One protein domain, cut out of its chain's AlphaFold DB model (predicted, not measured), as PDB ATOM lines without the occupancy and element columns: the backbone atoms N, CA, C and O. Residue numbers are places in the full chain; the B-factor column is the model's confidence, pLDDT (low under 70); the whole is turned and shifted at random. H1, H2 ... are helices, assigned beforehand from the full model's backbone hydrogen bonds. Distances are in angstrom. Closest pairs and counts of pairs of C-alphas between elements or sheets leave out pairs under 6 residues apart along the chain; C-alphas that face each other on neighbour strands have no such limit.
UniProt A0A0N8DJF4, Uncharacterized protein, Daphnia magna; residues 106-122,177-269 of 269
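What this domain is: This is residues 106 to 122 and 177 to 269 of the 269 residues of an uncharacterized protein of Daphnia magna (UniProt A0A0N8DJF4). The longest helix, H5, is crossed by the short H3 to make one pair; H1 and H2, side by side and running opposite ways, make a second. H4 lies between the two pairs, crossing H1 and only loosely joined to H3 and H5. The 110 printed residues hold five named helices, in order H1 to H5, and no named strand: the class is all helix, with mostly crossed packing. The whole is compact, with a radius of gyration of the C-alphas of 13.9 A, yet elongated, spanning 45 by 29 by 22 A.

How they stand to each other: H5, residues 241 to 257, touches H3, residues 203 to 212, at a steep tilt of 46 degrees; their closest C-alphas, Cys 209 and Gly 254, are 4.4 A apart. H4, residues 220 to 235, is close to H5 but not clearly touching, the closest C-alphas being those of Met 234 and Lys 244, 6.2 A. H1, residues 106 to 121, touches H4 with residues 109 to 116 alone, at a steep tilt of 64 degrees; C-alphas 113 and 229 are closest, 6.8 A. H2, residues 179 to 193, touches H1 at a shallow tilt of 16 degrees, opposite ways, closest at C-alphas 119 and 183, 6.9 A. H1 and H5 are apart. Every O i to N i+4 pair is within hydrogen-bond range in H2, H3, H4 and H5; in H1, 8 of 12 are.

Where its parts are: H5 measures 24.1 A, H4 22.3 A, H1 21.1 A, H2 20.6 A and H3 14.4 A. H1 begins at C-alpha 106 (-27.472, -32.011, -28.178); H5 ends at C-alpha 257 (-30.542, -39.027, -3.700).

The domain as a whole: C-alphas 177 and 257 are farthest apart, 44.8 A. Residues 123 to 176 are not printed; the gap is 11.0 A. Of the links printed whole, H4 to H5 is tight, the others short. Residues 258 to 269 hold no named element. The pLDDT is under 70 at residues 106 to 122, 177 to 180, 216 and 267 to 269.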
ATOM      1  N   SER A 106     -28.207 -32.573 -27.034       50.16
ATOM      2  CA  SER A 106     -27.472 -32.011 -28.178       50.16
ATOM      3  C   SER A 106     -28.037 -30.671 -28.654       50.16
ATOM      4  O   SER A 106     -27.261 -29.785 -29.001       50.16
ATOM      5  N   ALA A 107     -29.356 -30.468 -28.577       56.56
ATOM      6  CA  ALA A 107     -29.996 -29.207 -28.957       56.56
ATOM      7  C   ALA A 107     -29.640 -28.048 -28.005       56.56
ATOM      8  O   ALA A 107     -29.581 -26.893 -28.420       56.56
ATOM      9  N   LEU A 108     -29.356 -28.359 -26.739       59.12
ATOM     10  CA  LEU A 108     -29.027 -27.389 -25.692       59.12
ATOM     11  C   LEU A 108     -27.511 -27.188 -25.546       59.12
ATOM     12  O   LEU A 108     -27.023 -26.082 -25.319       59.12
ATOM     13  N   VAL A 109     -26.761 -28.273 -25.723       60.06
ATOM     14  CA  VAL A 109     -25.304 -28.341 -25.609       60.06
ATOM     15  C   VAL A 109     -24.622 -27.796 -26.858       60.06
ATOM     16  O   VAL A 109     -23.602 -27.130 -26.718       60.06
ATOM     17  N   ALA A 110     -25.165 -28.011 -28.061       60.25
ATOM     18  CA  ALA A 110     -24.512 -27.573 -29.294       60.25
ATOM     19  C   ALA A 110     -24.353 -26.042 -29.390       60.25
ATOM     20  O   ALA A 110     -23.236 -25.602 -29.665       60.25
ATOM     21  N   PRO A 111     -25.372 -25.206 -29.096       55.78
ATOM     22  CA  PRO A 111     -25.208 -23.751 -29.130       55.78
ATOM     23  C   PRO A 111     -24.252 -23.238 -28.043       55.78
ATOM     24  O   PRO A 111     -23.428 -22.365 -28.305       55.78
ATOM     25  N   LEU A 112     -24.303 -23.808 -26.834       59.53
ATOM     26  CA  LEU A 112     -23.416 -23.417 -25.730       59.53
ATOM     27  C   LEU A 112     -21.962 -23.845 -25.974       59.53
ATOM     28  O   LEU A 112     -21.041 -23.074 -25.707       59.53
ATOM     29  N   ALA A 113     -21.746 -25.042 -26.519       62.38
ATOM     30  CA  ALA A 113     -20.426 -25.516 -26.915       62.38
ATOM     31  C   ALA A 113     -19.869 -24.692 -28.084       62.38
ATOM     32  O   ALA A 113     -18.699 -24.324 -28.056       62.38
ATOM     33  N   ALA A 114     -20.703 -24.320 -29.061       62.16
ATOM     34  CA  ALA A 114     -20.305 -23.427 -30.145       62.16
ATOM     35  C   ALA A 114     -19.869 -22.049 -29.618       62.16
ATOM     36  O   ALA A 114     -18.827 -21.545 -30.029       62.16
ATOM     37  N   LEU A 115     -20.600 -21.471 -28.657       62.62
ATOM     38  CA  LEU A 115     -20.221 -20.214 -27.996       62.62
ATOM     39  C   LEU A 115     -18.916 -20.336 -27.196       62.62
ATOM     40  O   LEU A 115     -18.109 -19.408 -27.203       62.62
ATOM     41  N   ALA A 116     -18.669 -21.482 -26.559       61.62
ATOM     42  CA  ALA A 116     -17.402 -21.751 -25.880       61.62
ATOM     43  C   ALA A 116     -16.229 -21.909 -26.871       61.62
ATOM     44  O   ALA A 116     -15.123 -21.442 -26.601       61.62
ATOM     45  N   LEU A 117     -16.467 -22.516 -28.038       57.53
ATOM     46  CA  LEU A 117     -15.466 -22.703 -29.096       57.53
ATOM     47  C   LEU A 117     -15.158 -21.411 -29.867       57.53
ATOM     48  O   LEU A 117     -14.008 -21.181 -30.240       57.53
ATOM     49  N   LEU A 118     -16.143 -20.525 -30.042       56.16
ATOM     50  CA  LEU A 118     -15.953 -19.176 -30.594       56.16
ATOM     51  C   LEU A 118     -14.901 -18.383 -29.801       56.16
ATOM     52  O   LEU A 118     -14.149 -17.605 -30.389       56.16
ATOM     53  N   GLY A 119     -14.778 -18.640 -28.495       53.03
ATOM     54  CA  GLY A 119     -13.734 -18.045 -27.667       53.03
ATOM     55  C   GLY A 119     -12.318 -18.531 -27.944       53.03
ATOM     56  O   GLY A 119     -11.375 -17.753 -27.829       53.03
ATOM     57  N   ALA A 120     -12.159 -19.775 -28.392       50.28
ATOM     58  CA  ALA A 120     -10.866 -20.312 -28.801       50.28
ATOM     59  C   ALA A 120     -10.475 -19.876 -30.228       50.28
ATOM     60  O   ALA A 120      -9.291 -19.706 -30.521       50.28
ATOM     61  N   ALA A 121     -11.456 -19.650 -31.110       42.75
ATOM     62  CA  ALA A 121     -11.234 -19.258 -32.504       42.75
ATOM     63  C   ALA A 121     -10.916 -17.758 -32.699       42.75
ATOM     64  O   ALA A 121     -10.312 -17.384 -33.709       42.75
ATOM     65  N   GLY A 122     -11.270 -16.901 -31.734       47.47
ATOM     66  CA  GLY A 122     -11.111 -15.440 -31.813       47.47
ATOM     67  C   GLY A 122      -9.668 -14.942 -31.971       47.47
ATOM     68  O   GLY A 122      -9.458 -13.844 -32.483       47.47
ATOM     69  N   PRO A 177     -10.715  -5.518 -27.161       49.69
ATOM     70  CA  PRO A 177      -9.932  -6.146 -26.091       49.69
ATOM     71  C   PRO A 177     -10.815  -6.852 -25.033       49.69
ATOM     72  O   PRO A 177     -10.318  -7.368 -24.038       49.69
ATOM     73  N   GLU A 178     -12.132  -6.894 -25.240       59.47
ATOM     74  CA  GLU A 178     -13.160  -7.413 -24.327       59.47
ATOM     75  C   GLU A 178     -13.752  -8.770 -24.772       59.47
ATOM     76  O   GLU A 178     -14.852  -9.119 -24.346       59.47
ATOM     77  N   GLN A 179     -13.070  -9.555 -25.620       63.12
ATOM     78  CA  GLN A 179     -13.641 -10.795 -26.183       63.12
ATOM     79  C   GLN A 179     -14.170 -11.761 -25.108       63.12
ATOM     80  O   GLN A 179     -15.286 -12.262 -25.233       63.12
ATOM     81  N   GLU A 180     -13.435 -11.968 -24.009       64.06
ATOM     82  CA  GLU A 180     -13.885 -12.835 -22.909       64.06
ATOM     83  C   GLU A 180     -15.134 -12.276 -22.207       64.06
ATOM     84  O   GLU A 180     -16.067 -13.015 -21.884       64.06
ATOM     85  N   LYS A 181     -15.192 -10.955 -21.990       71.50
ATOM     86  CA  LYS A 181     -16.347 -10.312 -21.351       71.50
ATOM     87  C   LYS A 181     -17.566 -10.332 -22.264       71.50
ATOM     88  O   LYS A 181     -18.666 -10.607 -21.790       71.50
ATOM     89  N   GLN A 182     -17.383 -10.127 -23.566       72.25
ATOM     90  CA  GLN A 182     -18.452 -10.235 -24.554       72.25
ATOM     91  C   GLN A 182     -18.973 -11.667 -24.682       72.25
ATOM     92  O   GLN A 182     -20.183 -11.857 -24.671       72.25
ATOM     93  N   GLN A 183     -18.105 -12.680 -24.717       70.50
ATOM     94  CA  GLN A 183     -18.519 -14.089 -24.739       70.50
ATOM     95  C   GLN A 183     -19.312 -14.463 -23.488       70.50
ATOM     96  O   GLN A 183     -20.395 -15.044 -23.579       70.50
ATOM     97  N   LYS A 184     -18.819 -14.067 -22.309       77.31
ATOM     98  CA  LYS A 184     -19.539 -14.257 -21.048       77.31
ATOM     99  C   LYS A 184     -20.886 -13.526 -21.075       77.31
ATOM    100  O   LYS A 184     -21.909 -14.111 -20.721       77.31
ATOM    101  N   LYS A 185     -20.933 -12.286 -21.554       81.50
ATOM    102  CA  LYS A 185     -22.187 -11.535 -21.675       81.50
ATOM    103  C   LYS A 185     -23.172 -12.224 -22.621       81.50
ATOM    104  O   LYS A 185     -24.320 -12.409 -22.244       81.50
ATOM    105  N   LEU A 186     -22.721 -12.674 -23.791       79.06
ATOM    106  CA  LEU A 186     -23.544 -13.394 -24.767       79.06
ATOM    107  C   LEU A 186     -24.114 -14.691 -24.192       79.06
ATOM    108  O   LEU A 186     -25.301 -14.953 -24.349       79.06
ATOM    109  N   MET A 187     -23.304 -15.472 -23.478       80.31
ATOM    110  CA  MET A 187     -23.772 -16.704 -22.846       80.31
ATOM    111  C   MET A 187     -24.812 -16.425 -21.751       80.31
ATOM    112  O   MET A 187     -25.813 -17.128 -21.669       80.31
ATOM    113  N   ALA A 188     -24.609 -15.391 -20.929       84.25
ATOM    114  CA  ALA A 188     -25.585 -15.001 -19.910       84.25
ATOM    115  C   ALA A 188     -26.898 -14.508 -20.538       84.25
ATOM    116  O   ALA A 188     -27.973 -14.929 -20.113       84.25
ATOM    117  N   THR A 189     -26.815 -13.687 -21.591       81.75
ATOM    118  CA  THR A 189     -27.982 -13.252 -22.367       81.75
ATOM    119  C   THR A 189     -28.706 -14.443 -22.979       81.75
ATOM    120  O   THR A 189     -29.921 -14.520 -22.865       81.75
ATOM    121  N   TYR A 190     -27.988 -15.401 -23.567       84.94
ATOM    122  CA  TYR A 190     -28.591 -16.610 -24.122       84.94
ATOM    123  C   TYR A 190     -29.343 -17.410 -23.053       84.94
ATOM    124  O   TYR A 190     -30.515 -17.714 -23.236       84.94
ATOM    125  N   LEU A 191     -28.714 -17.682 -21.902       85.38
ATOM    126  CA  LEU A 191     -29.362 -18.405 -20.800       85.38
ATOM    127  C   LEU A 191     -30.626 -17.695 -20.303       85.38
ATOM    128  O   LEU A 191     -31.612 -18.359 -19.987       85.38
ATOM    129  N   SER A 192     -30.601 -16.362 -20.263       86.31
ATOM    130  CA  SER A 192     -31.755 -15.551 -19.879       86.31
ATOM    131  C   SER A 192     -32.853 -15.559 -20.942       86.31
ATOM    132  O   SER A 192     -34.011 -15.767 -20.605       86.31
ATOM    133  N   CYS A 193     -32.516 -15.361 -22.219       82.50
ATOM    134  CA  CYS A 193     -33.485 -15.313 -23.318       82.50
ATOM    135  C   CYS A 193     -34.104 -16.681 -23.622       82.50
ATOM    136  O   CYS A 193     -35.254 -16.750 -24.039       82.50
ATOM    137  N   SER A 194     -33.362 -17.768 -23.408       83.94
ATOM    138  CA  SER A 194     -33.882 -19.136 -23.500       83.94
ATOM    139  C   SER A 194     -34.692 -19.555 -22.266       83.94
ATOM    140  O   SER A 194     -35.165 -20.688 -22.211       83.94
ATOM    141  N   GLY A 195     -34.830 -18.682 -21.261       85.25
ATOM    142  CA  GLY A 195     -35.603 -18.945 -20.048       85.25
ATOM    143  C   GLY A 195     -34.950 -19.943 -19.086       85.25
ATOM    144  O   GLY A 195     -35.595 -20.389 -18.145       85.25
ATOM    145  N   PHE A 196     -33.675 -20.309 -19.268       85.56
ATOM    146  CA  PHE A 196     -33.002 -21.273 -18.385       85.56
ATOM    147  C   PHE A 196     -32.734 -20.721 -16.990       85.56
ATOM    148  O   PHE A 196     -32.587 -21.503 -16.052       85.56
ATOM    149  N   THR A 197     -32.638 -19.398 -16.849       85.94
ATOM    150  CA  THR A 197     -32.435 -18.731 -15.556       85.94
ATOM    151  C   THR A 197     -33.727 -18.572 -14.760       85.94
ATOM    152  O   THR A 197     -33.673 -18.369 -13.546       85.94
ATOM    153  N   GLU A 198     -34.887 -18.682 -15.409       86.56
ATOM    154  CA  GLU A 198     -36.192 -18.545 -14.757       86.56
ATOM    155  C   GLU A 198     -36.420 -19.664 -13.739       86.56
ATOM    156  O   GLU A 198     -35.929 -20.780 -13.900       86.56
ATOM    157  N   SER A 199     -37.155 -19.375 -12.666       81.69
ATOM    158  CA  SER A 199     -37.484 -20.358 -11.624       81.69
ATOM    159  C   SER A 199     -38.480 -21.426 -12.088       81.69
ATOM    160  O   SER A 199     -38.582 -22.476 -11.464       81.69
ATOM    161  N   SER A 200     -39.212 -21.157 -13.171       83.62
ATOM    162  CA  SER A 200     -40.157 -22.069 -13.827       83.62
ATOM    163  C   SER A 200     -39.460 -23.182 -14.614       83.62
ATOM    164  O   SER A 200     -40.057 -24.235 -14.840       83.62
ATOM    165  N   ASN A 201     -38.209 -22.967 -15.034       87.12
ATOM    166  CA  ASN A 201     -37.470 -23.892 -15.878       87.12
ATOM    167  C   ASN A 201     -36.384 -24.620 -15.078       87.12
ATOM    168  O   ASN A 201     -35.356 -24.048 -14.705       87.12
ATOM    169  N   SER A 202     -36.599 -25.917 -14.867       89.31
ATOM    170  CA  SER A 202     -35.663 -26.807 -14.177       89.31
ATOM    171  C   SER A 202     -34.916 -27.751 -15.121       89.31
ATOM    172  O   SER A 202     -34.292 -28.706 -14.662       89.31
ATOM    173  N   CYS A 203     -34.931 -27.514 -16.437       90.12
ATOM    174  CA  CYS A 203     -34.244 -28.388 -17.390       90.12
ATOM    175  C   CYS A 203     -32.732 -28.413 -17.180       90.12
ATOM    176  O   CYS A 203     -32.143 -29.492 -17.116       90.12
ATOM    177  N   LEU A 204     -32.089 -27.251 -17.016       90.19
ATOM    178  CA  LEU A 204     -30.651 -27.243 -16.740       90.19
ATOM    179  C   LEU A 204     -30.349 -27.837 -15.356       90.19
ATOM    180  O   LEU A 204     -29.384 -28.585 -15.214       90.19
ATOM    181  N   ASP A 205     -31.216 -27.592 -14.370       91.81
ATOM    182  CA  ASP A 205     -31.114 -28.195 -13.036       91.81
ATOM    183  C   ASP A 205     -31.174 -29.733 -13.128       91.81
ATOM    184  O   ASP A 205     -30.367 -30.432 -12.510       91.81
ATOM    185  N   ARG A 206     -32.050 -30.279 -13.983       91.38
ATOM    186  CA  ARG A 206     -32.152 -31.718 -14.256       91.38
ATOM    187  C   ARG A 206     -30.866 -32.281 -14.861       91.38
ATOM    188  O   ARG A 206     -30.367 -33.286 -14.358       91.38
ATOM    189  N   VAL A 207     -30.299 -31.621 -15.875       90.31
ATOM    190  CA  VAL A 207     -29.024 -32.031 -16.499       90.31
ATOM    191  C   VAL A 207     -27.893 -32.045 -15.472       90.31
ATOM    192  O   VAL A 207     -27.122 -33.003 -15.405       90.31
ATOM    193  N   VAL A 208     -27.804 -31.008 -14.638       92.56
ATOM    194  CA  VAL A 208     -26.782 -30.904 -13.589       92.56
ATOM    195  C   VAL A 208     -26.959 -31.976 -12.519       92.56
ATOM    196  O   VAL A 208     -25.976 -32.550 -12.040       92.56
ATOM    197  N   CYS A 209     -28.204 -32.274 -12.164       92.94
ATOM    198  CA  CYS A 209     -28.519 -33.355 -11.251       92.94
ATOM    199  C   CYS A 209     -28.093 -34.712 -11.837       92.94
ATOM    200  O   CYS A 209     -27.337 -35.432 -11.180       92.94
ATOM    201  N   ASP A 210     -28.475 -35.048 -13.075       90.69
ATOM    202  CA  ASP A 210     -28.134 -36.339 -13.692       90.69
ATOM    203  C   ASP A 210     -26.615 -36.485 -13.930       90.69
ATOM    204  O   ASP A 210     -26.059 -37.563 -13.707       90.69
ATOM    205  N   TYR A 211     -25.915 -35.388 -14.250       90.75
ATOM    206  CA  TYR A 211     -24.445 -35.327 -14.309       90.75
ATOM    207  C   TYR A 211     -23.776 -35.760 -12.992       90.75
ATOM    208  O   TYR A 211     -22.673 -36.314 -12.982       90.75
ATOM    209  N   SER A 212     -24.438 -35.505 -11.863       91.00
ATOM    210  CA  SER A 212     -23.876 -35.684 -10.526       91.00
ATOM    211  C   SER A 212     -24.092 -37.085  -9.919       91.00
ATOM    212  O   SER A 212     -23.425 -37.420  -8.936       91.00
ATOM    213  N   ILE A 213     -24.958 -37.915 -10.521       89.31
ATOM    214  CA  ILE A 213     -25.290 -39.277 -10.062       89.31
ATOM    215  C   ILE A 213     -24.115 -40.251 -10.277       89.31
ATOM    216  O   ILE A 213     -23.433 -40.227 -11.308       89.31
ATOM    217  N   ARG A 214     -23.897 -41.160  -9.312       83.75
ATOM    218  CA  ARG A 214     -22.936 -42.277  -9.405       83.75
ATOM    219  C   ARG A 214     -23.557 -43.600  -8.911       83.75
ATOM    220  O   ARG A 214     -24.124 -43.575  -7.822       83.75
ATOM    221  N   PRO A 215     -23.385 -44.739  -9.622       74.94
ATOM    222  CA  PRO A 215     -22.791 -44.887 -10.961       74.94
ATOM    223  C   PRO A 215     -23.634 -44.186 -12.042       74.94
ATOM    224  O   PRO A 215     -24.832 -43.985 -11.882       74.94
ATOM    225  N   GLY A 216     -22.970 -43.682 -13.085       66.19
ATOM    226  CA  GLY A 216     -23.528 -42.634 -13.947       66.19
ATOM    227  C   GLY A 216     -24.586 -43.108 -14.938       66.19
ATOM    228  O   GLY A 216     -24.405 -44.136 -15.574       66.19
ATOM    229  N   LYS A 217     -25.623 -42.287 -15.139       72.56
ATOM    230  CA  LYS A 217     -26.591 -42.433 -16.243       72.56
ATOM    231  C   LYS A 217     -26.059 -41.970 -17.606       72.56
ATOM    232  O   LYS A 217     -26.649 -42.293 -18.625       72.56
ATOM    233  N   MET A 218     -24.982 -41.185 -17.603       79.94
ATOM    234  CA  MET A 218     -24.372 -40.569 -18.786       79.94
ATOM    235  C   MET A 218     -22.997 -41.170 -19.070       79.94
ATOM    236  O   MET A 218     -22.266 -41.528 -18.131       79.94
ATOM    237  N   THR A 219     -22.639 -41.206 -20.352       85.81
ATOM    238  CA  THR A 219     -21.313 -41.589 -20.848       85.81
ATOM    239  C   THR A 219     -20.237 -40.603 -20.380       85.81
ATOM    240  O   THR A 219     -20.525 -39.460 -20.013       85.81
ATOM    241  N   ASP A 220     -18.974 -41.030 -20.382       84.19
ATOM    242  CA  ASP A 220     -17.868 -40.161 -19.965       84.19
ATOM    243  C   ASP A 220     -17.694 -38.949 -20.898       84.19
ATOM    244  O   ASP A 220     -17.431 -37.850 -20.416       84.19
ATOM    245  N   LEU A 221     -17.968 -39.107 -22.199       81.06
ATOM    246  CA  LEU A 221     -17.975 -38.002 -23.166       81.06
ATOM    247  C   LEU A 221     -19.042 -36.951 -22.845       81.06
ATOM    248  O   LEU A 221     -18.750 -35.757 -22.821       81.06
ATOM    249  N   GLU A 222     -20.276 -37.373 -22.560       83.44
ATOM    250  CA  GLU A 222     -21.353 -36.449 -22.181       83.44
ATOM    251  C   GLU A 222     -21.009 -35.698 -20.894       83.44
ATOM    252  O   GLU A 222     -21.225 -34.489 -20.793       83.44
ATOM    253  N   LYS A 223     -20.405 -36.390 -19.924       86.69
ATOM    254  CA  LYS A 223     -19.941 -35.767 -18.683       86.69
ATOM    255  C   LYS A 223     -18.835 -34.749 -18.921       86.69
ATOM    256  O   LYS A 223     -18.865 -33.694 -18.287       86.69
ATOM    257  N   ASP A 224     -17.888 -35.036 -19.806       84.12
ATOM    258  CA  ASP A 224     -16.814 -34.102 -20.136       84.12
ATOM    259  C   ASP A 224     -17.382 -32.835 -20.789       84.12
ATOM    260  O   ASP A 224     -17.094 -31.727 -20.331       84.12
ATOM    261  N   VAL A 225     -18.282 -32.971 -21.766       86.62
ATOM    262  CA  VAL A 225     -18.920 -31.820 -22.426       86.62
ATOM    263  C   VAL A 225     -19.749 -30.989 -21.442       86.62
ATOM    264  O   VAL A 225     -19.605 -29.764 -21.382       86.62
ATOM    265  N   ILE A 226     -20.573 -31.637 -20.613       86.62
ATOM    266  CA  ILE A 226     -21.370 -30.951 -19.587       86.62
ATOM    267  C   ILE A 226     -20.453 -30.232 -18.589       86.62
ATOM    268  O   ILE A 226     -20.741 -29.101 -18.199       86.62
ATOM    269  N   SER A 227     -19.320 -30.829 -18.207       87.38
ATOM    270  CA  SER A 227     -18.379 -30.203 -17.273       87.38
ATOM    271  C   SER A 227     -17.776 -28.900 -17.811       87.38
ATOM    272  O   SER A 227     -17.636 -27.936 -17.055       87.38
ATOM    273  N   ILE A 228     -17.497 -28.832 -19.118       83.50
ATOM    274  CA  ILE A 228     -17.001 -27.624 -19.788       83.50
ATOM    275  C   ILE A 228     -18.074 -26.535 -19.762       83.50
ATOM    276  O   ILE A 228     -17.792 -25.391 -19.395       83.50
ATOM    277  N   ILE A 229     -19.314 -26.878 -20.116       86.50
ATOM    278  CA  ILE A 229     -20.429 -25.925 -20.116       86.50
ATOM    279  C   ILE A 229     -20.658 -25.388 -18.704       86.50
ATOM    280  O   ILE A 229     -20.694 -24.174 -18.506       86.50
ATOM    281  N   LEU A 230     -20.732 -26.266 -17.703       87.88
ATOM    282  CA  LEU A 230     -20.939 -25.854 -16.317       87.88
ATOM    283  C   LEU A 230     -19.804 -24.977 -15.804       87.88
ATOM    284  O   LEU A 230     -20.070 -23.984 -15.134       87.88
ATOM    285  N   TYR A 231     -18.552 -25.269 -16.148       87.88
ATOM    286  CA  TYR A 231     -17.440 -24.395 -15.791       87.88
ATOM    287  C   TYR A 231     -17.616 -22.978 -16.358       87.88
ATOM    288  O   TYR A 231     -17.443 -21.994 -15.630       87.88
ATOM    289  N   ASN A 232     -18.014 -22.856 -17.628       85.25
ATOM    290  CA  ASN A 232     -18.259 -21.562 -18.263       85.25
ATOM    291  C   ASN A 232     -19.428 -20.817 -17.606       85.25
ATOM    292  O   ASN A 232     -19.293 -19.637 -17.301       85.25
ATOM    293  N   ILE A 233     -20.528 -21.500 -17.277       88.25
ATOM    294  CA  ILE A 233     -21.669 -20.911 -16.551       88.25
ATOM    295  C   ILE A 233     -21.258 -20.417 -15.162       88.25
ATOM    296  O   ILE A 233     -21.537 -19.277 -14.786       88.25
ATOM    297  N   MET A 234     -20.545 -21.242 -14.400       88.38
ATOM    298  CA  MET A 234     -20.192 -20.936 -13.013       88.38
ATOM    299  C   MET A 234     -19.138 -19.823 -12.908       88.38
ATOM    300  O   MET A 234     -19.202 -18.998 -11.989       88.38
ATOM    301  N   SER A 235     -18.200 -19.758 -13.858       87.50
ATOM    302  CA  SER A 235     -17.146 -18.732 -13.926       87.50
ATOM    303  C   SER A 235     -17.599 -17.407 -14.559       87.50
ATOM    304  O   SER A 235     -16.871 -16.412 -14.515       87.50
ATOM    305  N   ASN A 236     -18.809 -17.355 -15.120       86.12
ATOM    306  CA  ASN A 236     -19.342 -16.170 -15.777       86.12
ATOM    307  C   ASN A 236     -19.889 -15.143 -14.773       86.12
ATOM    308  O   ASN A 236     -20.835 -15.428 -14.046       86.12
ATOM    309  N   GLY A 237     -19.319 -13.936 -14.743       89.56
ATOM    310  CA  GLY A 237     -19.742 -12.861 -13.834       89.56
ATOM    311  C   GLY A 237     -21.115 -12.242 -14.132       89.56
ATOM    312  O   GLY A 237     -21.682 -11.616 -13.248       89.56
ATOM    313  N   TYR A 238     -21.658 -12.430 -15.339       89.75
ATOM    314  CA  TYR A 238     -22.967 -11.903 -15.752       89.75
ATOM    315  C   TYR A 238     -24.132 -12.838 -15.403       89.75
ATOM    316  O   TYR A 238     -25.289 -12.439 -15.484       89.75
ATOM    317  N   VAL A 239     -23.839 -14.080 -15.014       91.12
ATOM    318  CA  VAL A 239     -24.838 -15.026 -14.512       91.12
ATOM    319  C   VAL A 239     -25.054 -14.768 -13.020       91.12
ATOM    320  O   VAL A 239     -24.081 -14.738 -12.258       91.12
ATOM    321  N   SER A 240     -26.311 -14.599 -12.596       92.44
ATOM    322  CA  SER A 240     -26.653 -14.291 -11.201       92.44
ATOM    323  C   SER A 240     -26.159 -15.373 -10.231       92.44
ATOM    324  O   SER A 240     -26.101 -16.560 -10.563       92.44
ATOM    325  N   GLN A 241     -25.783 -14.968  -9.014       92.50
ATOM    326  CA  GLN A 241     -25.315 -15.921  -7.997       92.50
ATOM    327  C   GLN A 241     -26.428 -16.867  -7.545       92.50
ATOM    328  O   GLN A 241     -26.170 -18.057  -7.395       92.50
ATOM    329  N   GLU A 242     -27.662 -16.370  -7.449       92.56
ATOM    330  CA  GLU A 242     -28.855 -17.171  -7.157       92.56
ATOM    331  C   GLU A 242     -29.006 -18.342  -8.140       92.56
ATOM    332  O   GLU A 242     -29.177 -19.492  -7.739       92.56
ATOM    333  N   TYR A 243     -28.839 -18.084  -9.442       92.62
ATOM    334  CA  TYR A 243     -28.915 -19.143 -10.444       92.62
ATOM    335  C   TYR A 243     -27.784 -20.169 -10.292       92.62
ATOM    336  O   TYR A 243     -28.002 -21.377 -10.381       92.62
ATOM    337  N   LYS A 244     -26.565 -19.711  -9.992       93.56
ATOM    338  CA  LYS A 244     -25.427 -20.609  -9.737       93.56
ATOM    339  C   LYS A 244     -25.640 -21.472  -8.496       93.56
ATOM    340  O   LYS A 244     -25.231 -22.631  -8.479       93.56
ATOM    341  N   GLU A 245     -26.244 -20.927  -7.447       94.81
ATOM    342  CA  GLU A 245     -26.605 -21.667  -6.234       94.81
ATOM    343  C   GLU A 245     -27.679 -22.718  -6.506       94.81
ATOM    344  O   GLU A 245     -27.558 -23.850  -6.027       94.81
ATOM    345  N   ARG A 246     -28.656 -22.402  -7.359       93.75
ATOM    346  CA  ARG A 246     -29.660 -23.365  -7.823       93.75
ATOM    347  C   ARG A 246     -29.016 -24.570  -8.512       93.75
ATOM    348  O   ARG A 246     -29.262 -25.708  -8.111       93.75
ATOM    349  N   LEU A 247     -28.076 -24.330  -9.430       93.31
ATOM    350  CA  LEU A 247     -27.320 -25.400 -10.096       93.31
ATOM    351  C   LEU A 247     -26.478 -26.225  -9.107       93.31
ATOM    352  O   LEU A 247     -26.420 -27.452  -9.209       93.31
ATOM    353  N   ARG A 248     -25.845 -25.589  -8.108       94.50
ATOM    354  CA  ARG A 248     -25.113 -26.318  -7.051       94.50
ATOM    355  C   ARG A 248     -26.044 -27.220  -6.245       94.50
ATOM    356  O   ARG A 248     -25.676 -28.359  -5.963       94.50
ATOM    357  N   THR A 249     -27.233 -26.734  -5.911       94.06
ATOM    358  CA  THR A 249     -28.246 -27.494  -5.168       94.06
ATOM    359  C   THR A 249     -28.712 -28.707  -5.969       94.06
ATOM    360  O   THR A 249     -28.756 -29.814  -5.437       94.06
ATOM    361  N   ALA A 250     -28.948 -28.548  -7.273       93.06
ATOM    362  CA  ALA A 250     -29.297 -29.658  -8.156       93.06
ATOM    363  C   ALA A 250     -28.189 -30.727  -8.234       93.06
ATOM    364  O   ALA A 250     -28.466 -31.924  -8.133       93.06
ATOM    365  N   ALA A 251     -26.920 -30.309  -8.310       92.62
ATOM    366  CA  ALA A 251     -25.779 -31.226  -8.268       92.62
ATOM    367  C   ALA A 251     -25.653 -31.964  -6.921       92.62
ATOM    368  O   ALA A 251     -25.240 -33.121  -6.868       92.62
ATOM    369  N   GLN A 252     -25.969 -31.305  -5.804       93.31
ATOM    370  CA  GLN A 252     -25.984 -31.950  -4.487       93.31
ATOM    371  C   GLN A 252     -27.142 -32.945  -4.365       93.31
ATOM    372  O   GLN A 252     -26.978 -34.029  -3.797       93.31
ATOM    373  N   TYR A 253     -28.296 -32.608  -4.939       93.44
ATOM    374  CA  TYR A 253     -29.470 -33.469  -4.952       93.44
ATOM    375  C   TYR A 253     -29.191 -34.786  -5.686       93.44
ATOM    376  O   TYR A 253     -29.415 -35.858  -5.124       93.44
ATOM    377  N   GLY A 254     -28.609 -34.737  -6.889       90.94
ATOM    378  CA  GLY A 254     -28.291 -35.953  -7.646       90.94
ATOM    379  C   GLY A 254     -27.238 -36.835  -6.967       90.94
ATOM    380  O   GLY A 254     -27.374 -38.057  -6.966       90.94
ATOM    381  N   ARG A 255     -26.244 -36.242  -6.290       90.31
ATOM    382  CA  ARG A 255     -25.251 -36.996  -5.497       90.31
ATOM    383  C   ARG A 255     -25.839 -37.697  -4.281       90.31
ATOM    384  O   ARG A 255     -25.419 -38.805  -3.971       90.31
ATOM    385  N   SER A 256     -26.747 -37.032  -3.571       91.00
ATOM    386  CA  SER A 256     -27.293 -37.526  -2.301       91.00
ATOM    387  C   SER A 256     -28.442 -38.512  -2.495       91.00
ATOM    388  O   SER A 256     -28.544 -39.489  -1.761       91.00
ATOM    389  N   ARG A 257     -29.309 -38.260  -3.479       88.69
ATOM    390  CA  ARG A 257     -30.542 -39.027  -3.700       88.69
ATOM    391  C   ARG A 257     -30.409 -40.065  -4.811       88.69
ATOM    392  O   ARG A 257     -31.247 -40.953  -4.891       88.69
ATOM    393  N   GLY A 258     -29.425 -39.925  -5.703       87.38
ATOM    394  CA  GLY A 258     -29.266 -40.797  -6.874       87.38
ATOM    395  C   GLY A 258     -30.389 -40.676  -7.916       87.38
ATOM    396  O   GLY A 258     -30.432 -41.451  -8.867       87.38
ATOM    397  N   GLN A 259     -31.298 -39.710  -7.759       88.81
ATOM    398  CA  GLN A 259     -32.437 -39.477  -8.644       88.81
ATOM    399  C   GLN A 259     -32.703 -37.981  -8.801       88.81
ATOM    400  O   GLN A 259     -32.387 -37.194  -7.913       88.81
ATOM    401  N   CYS A 260     -33.330 -37.603  -9.915       90.50
ATOM    402  CA  CYS A 260     -33.509 -36.202 -10.302       90.50
ATOM    403  C   CYS A 260     -34.957 -35.833 -10.636       90.50
ATOM    404  O   CYS A 260     -35.198 -34.787 -11.228       90.50
ATOM    405  N   SER A 261     -35.926 -36.669 -10.242       88.19
ATOM    406  CA  SER A 261     -37.366 -36.479 -10.490       88.19
ATOM    407  C   SER A 261     -37.949 -35.191  -9.905       88.19
ATOM    408  O   SER A 261     -38.997 -34.754 -10.360       88.19
ATOM    409  N   ALA A 262     -37.261 -34.564  -8.947       87.81
ATOM    410  CA  ALA A 262     -37.622 -33.246  -8.427       87.81
ATOM    411  C   ALA A 262     -37.487 -32.127  -9.476       87.81
ATOM    412  O   ALA A 262     -38.133 -31.093  -9.351       87.81
ATOM    413  N   PHE A 263     -36.665 -32.338 -10.507       89.56
ATOM    414  CA  PHE A 263     -36.478 -31.409 -11.614       89.56
ATOM    415  C   PHE A 263     -37.230 -31.950 -12.829       89.56
ATOM    416  O   PHE A 263     -36.812 -32.944 -13.440       89.56
ATOM    417  N   ILE A 264     -38.363 -31.322 -13.140       86.19
ATOM    418  CA  ILE A 264     -39.199 -31.670 -14.290       86.19
ATOM    419  C   ILE A 264     -38.633 -30.965 -15.522       86.19
ATOM    420  O   ILE A 264     -38.312 -29.777 -15.487       86.19
ATOM    421  N   CYS A 265     -38.473 -31.726 -16.599       83.31
ATOM    422  CA  CYS A 265     -38.037 -31.217 -17.887       83.31
ATOM    423  C   CYS A 265     -38.660 -32.062 -18.994       83.31
ATOM    424  O   CYS A 265     -38.228 -33.192 -19.222       83.31
ATOM    425  N   ASP A 266     -39.641 -31.500 -19.694       75.44
ATOM    426  CA  ASP A 266     -40.389 -32.205 -20.744       75.44
ATOM    427  C   ASP A 266     -39.505 -32.600 -21.932       75.44
ATOM    428  O   ASP A 266     -39.799 -33.541 -22.658       75.44
ATOM    429  N   GLN A 267     -38.387 -31.894 -22.106       63.81
ATOM    430  CA  GLN A 267     -37.413 -32.155 -23.159       63.81
ATOM    431  C   GLN A 267     -36.530 -33.371 -22.862       63.81
ATOM    432  O   GLN A 267     -35.892 -33.846 -23.781       63.81
ATOM    433  N   LEU A 268     -36.428 -33.856 -21.619       57.72
ATOM    434  CA  LEU A 268     -35.529 -34.960 -21.224       57.72
ATOM    435  C   LEU A 268     -36.283 -36.266 -20.917       57.72
ATOM    436  O   LEU A 268     -35.723 -37.144 -20.254       57.72
ATOM    437  N   ASN A 269     -37.545 -36.358 -21.341       41.06
ATOM    438  CA  ASN A 269     -38.434 -37.487 -21.073       41.06
ATOM    439  C   ASN A 269     -38.482 -38.476 -22.244       41.06
ATOM    440  O   ASN A 269     -38.498 -38.007 -23.404       41.06
TER     441      ASN A 269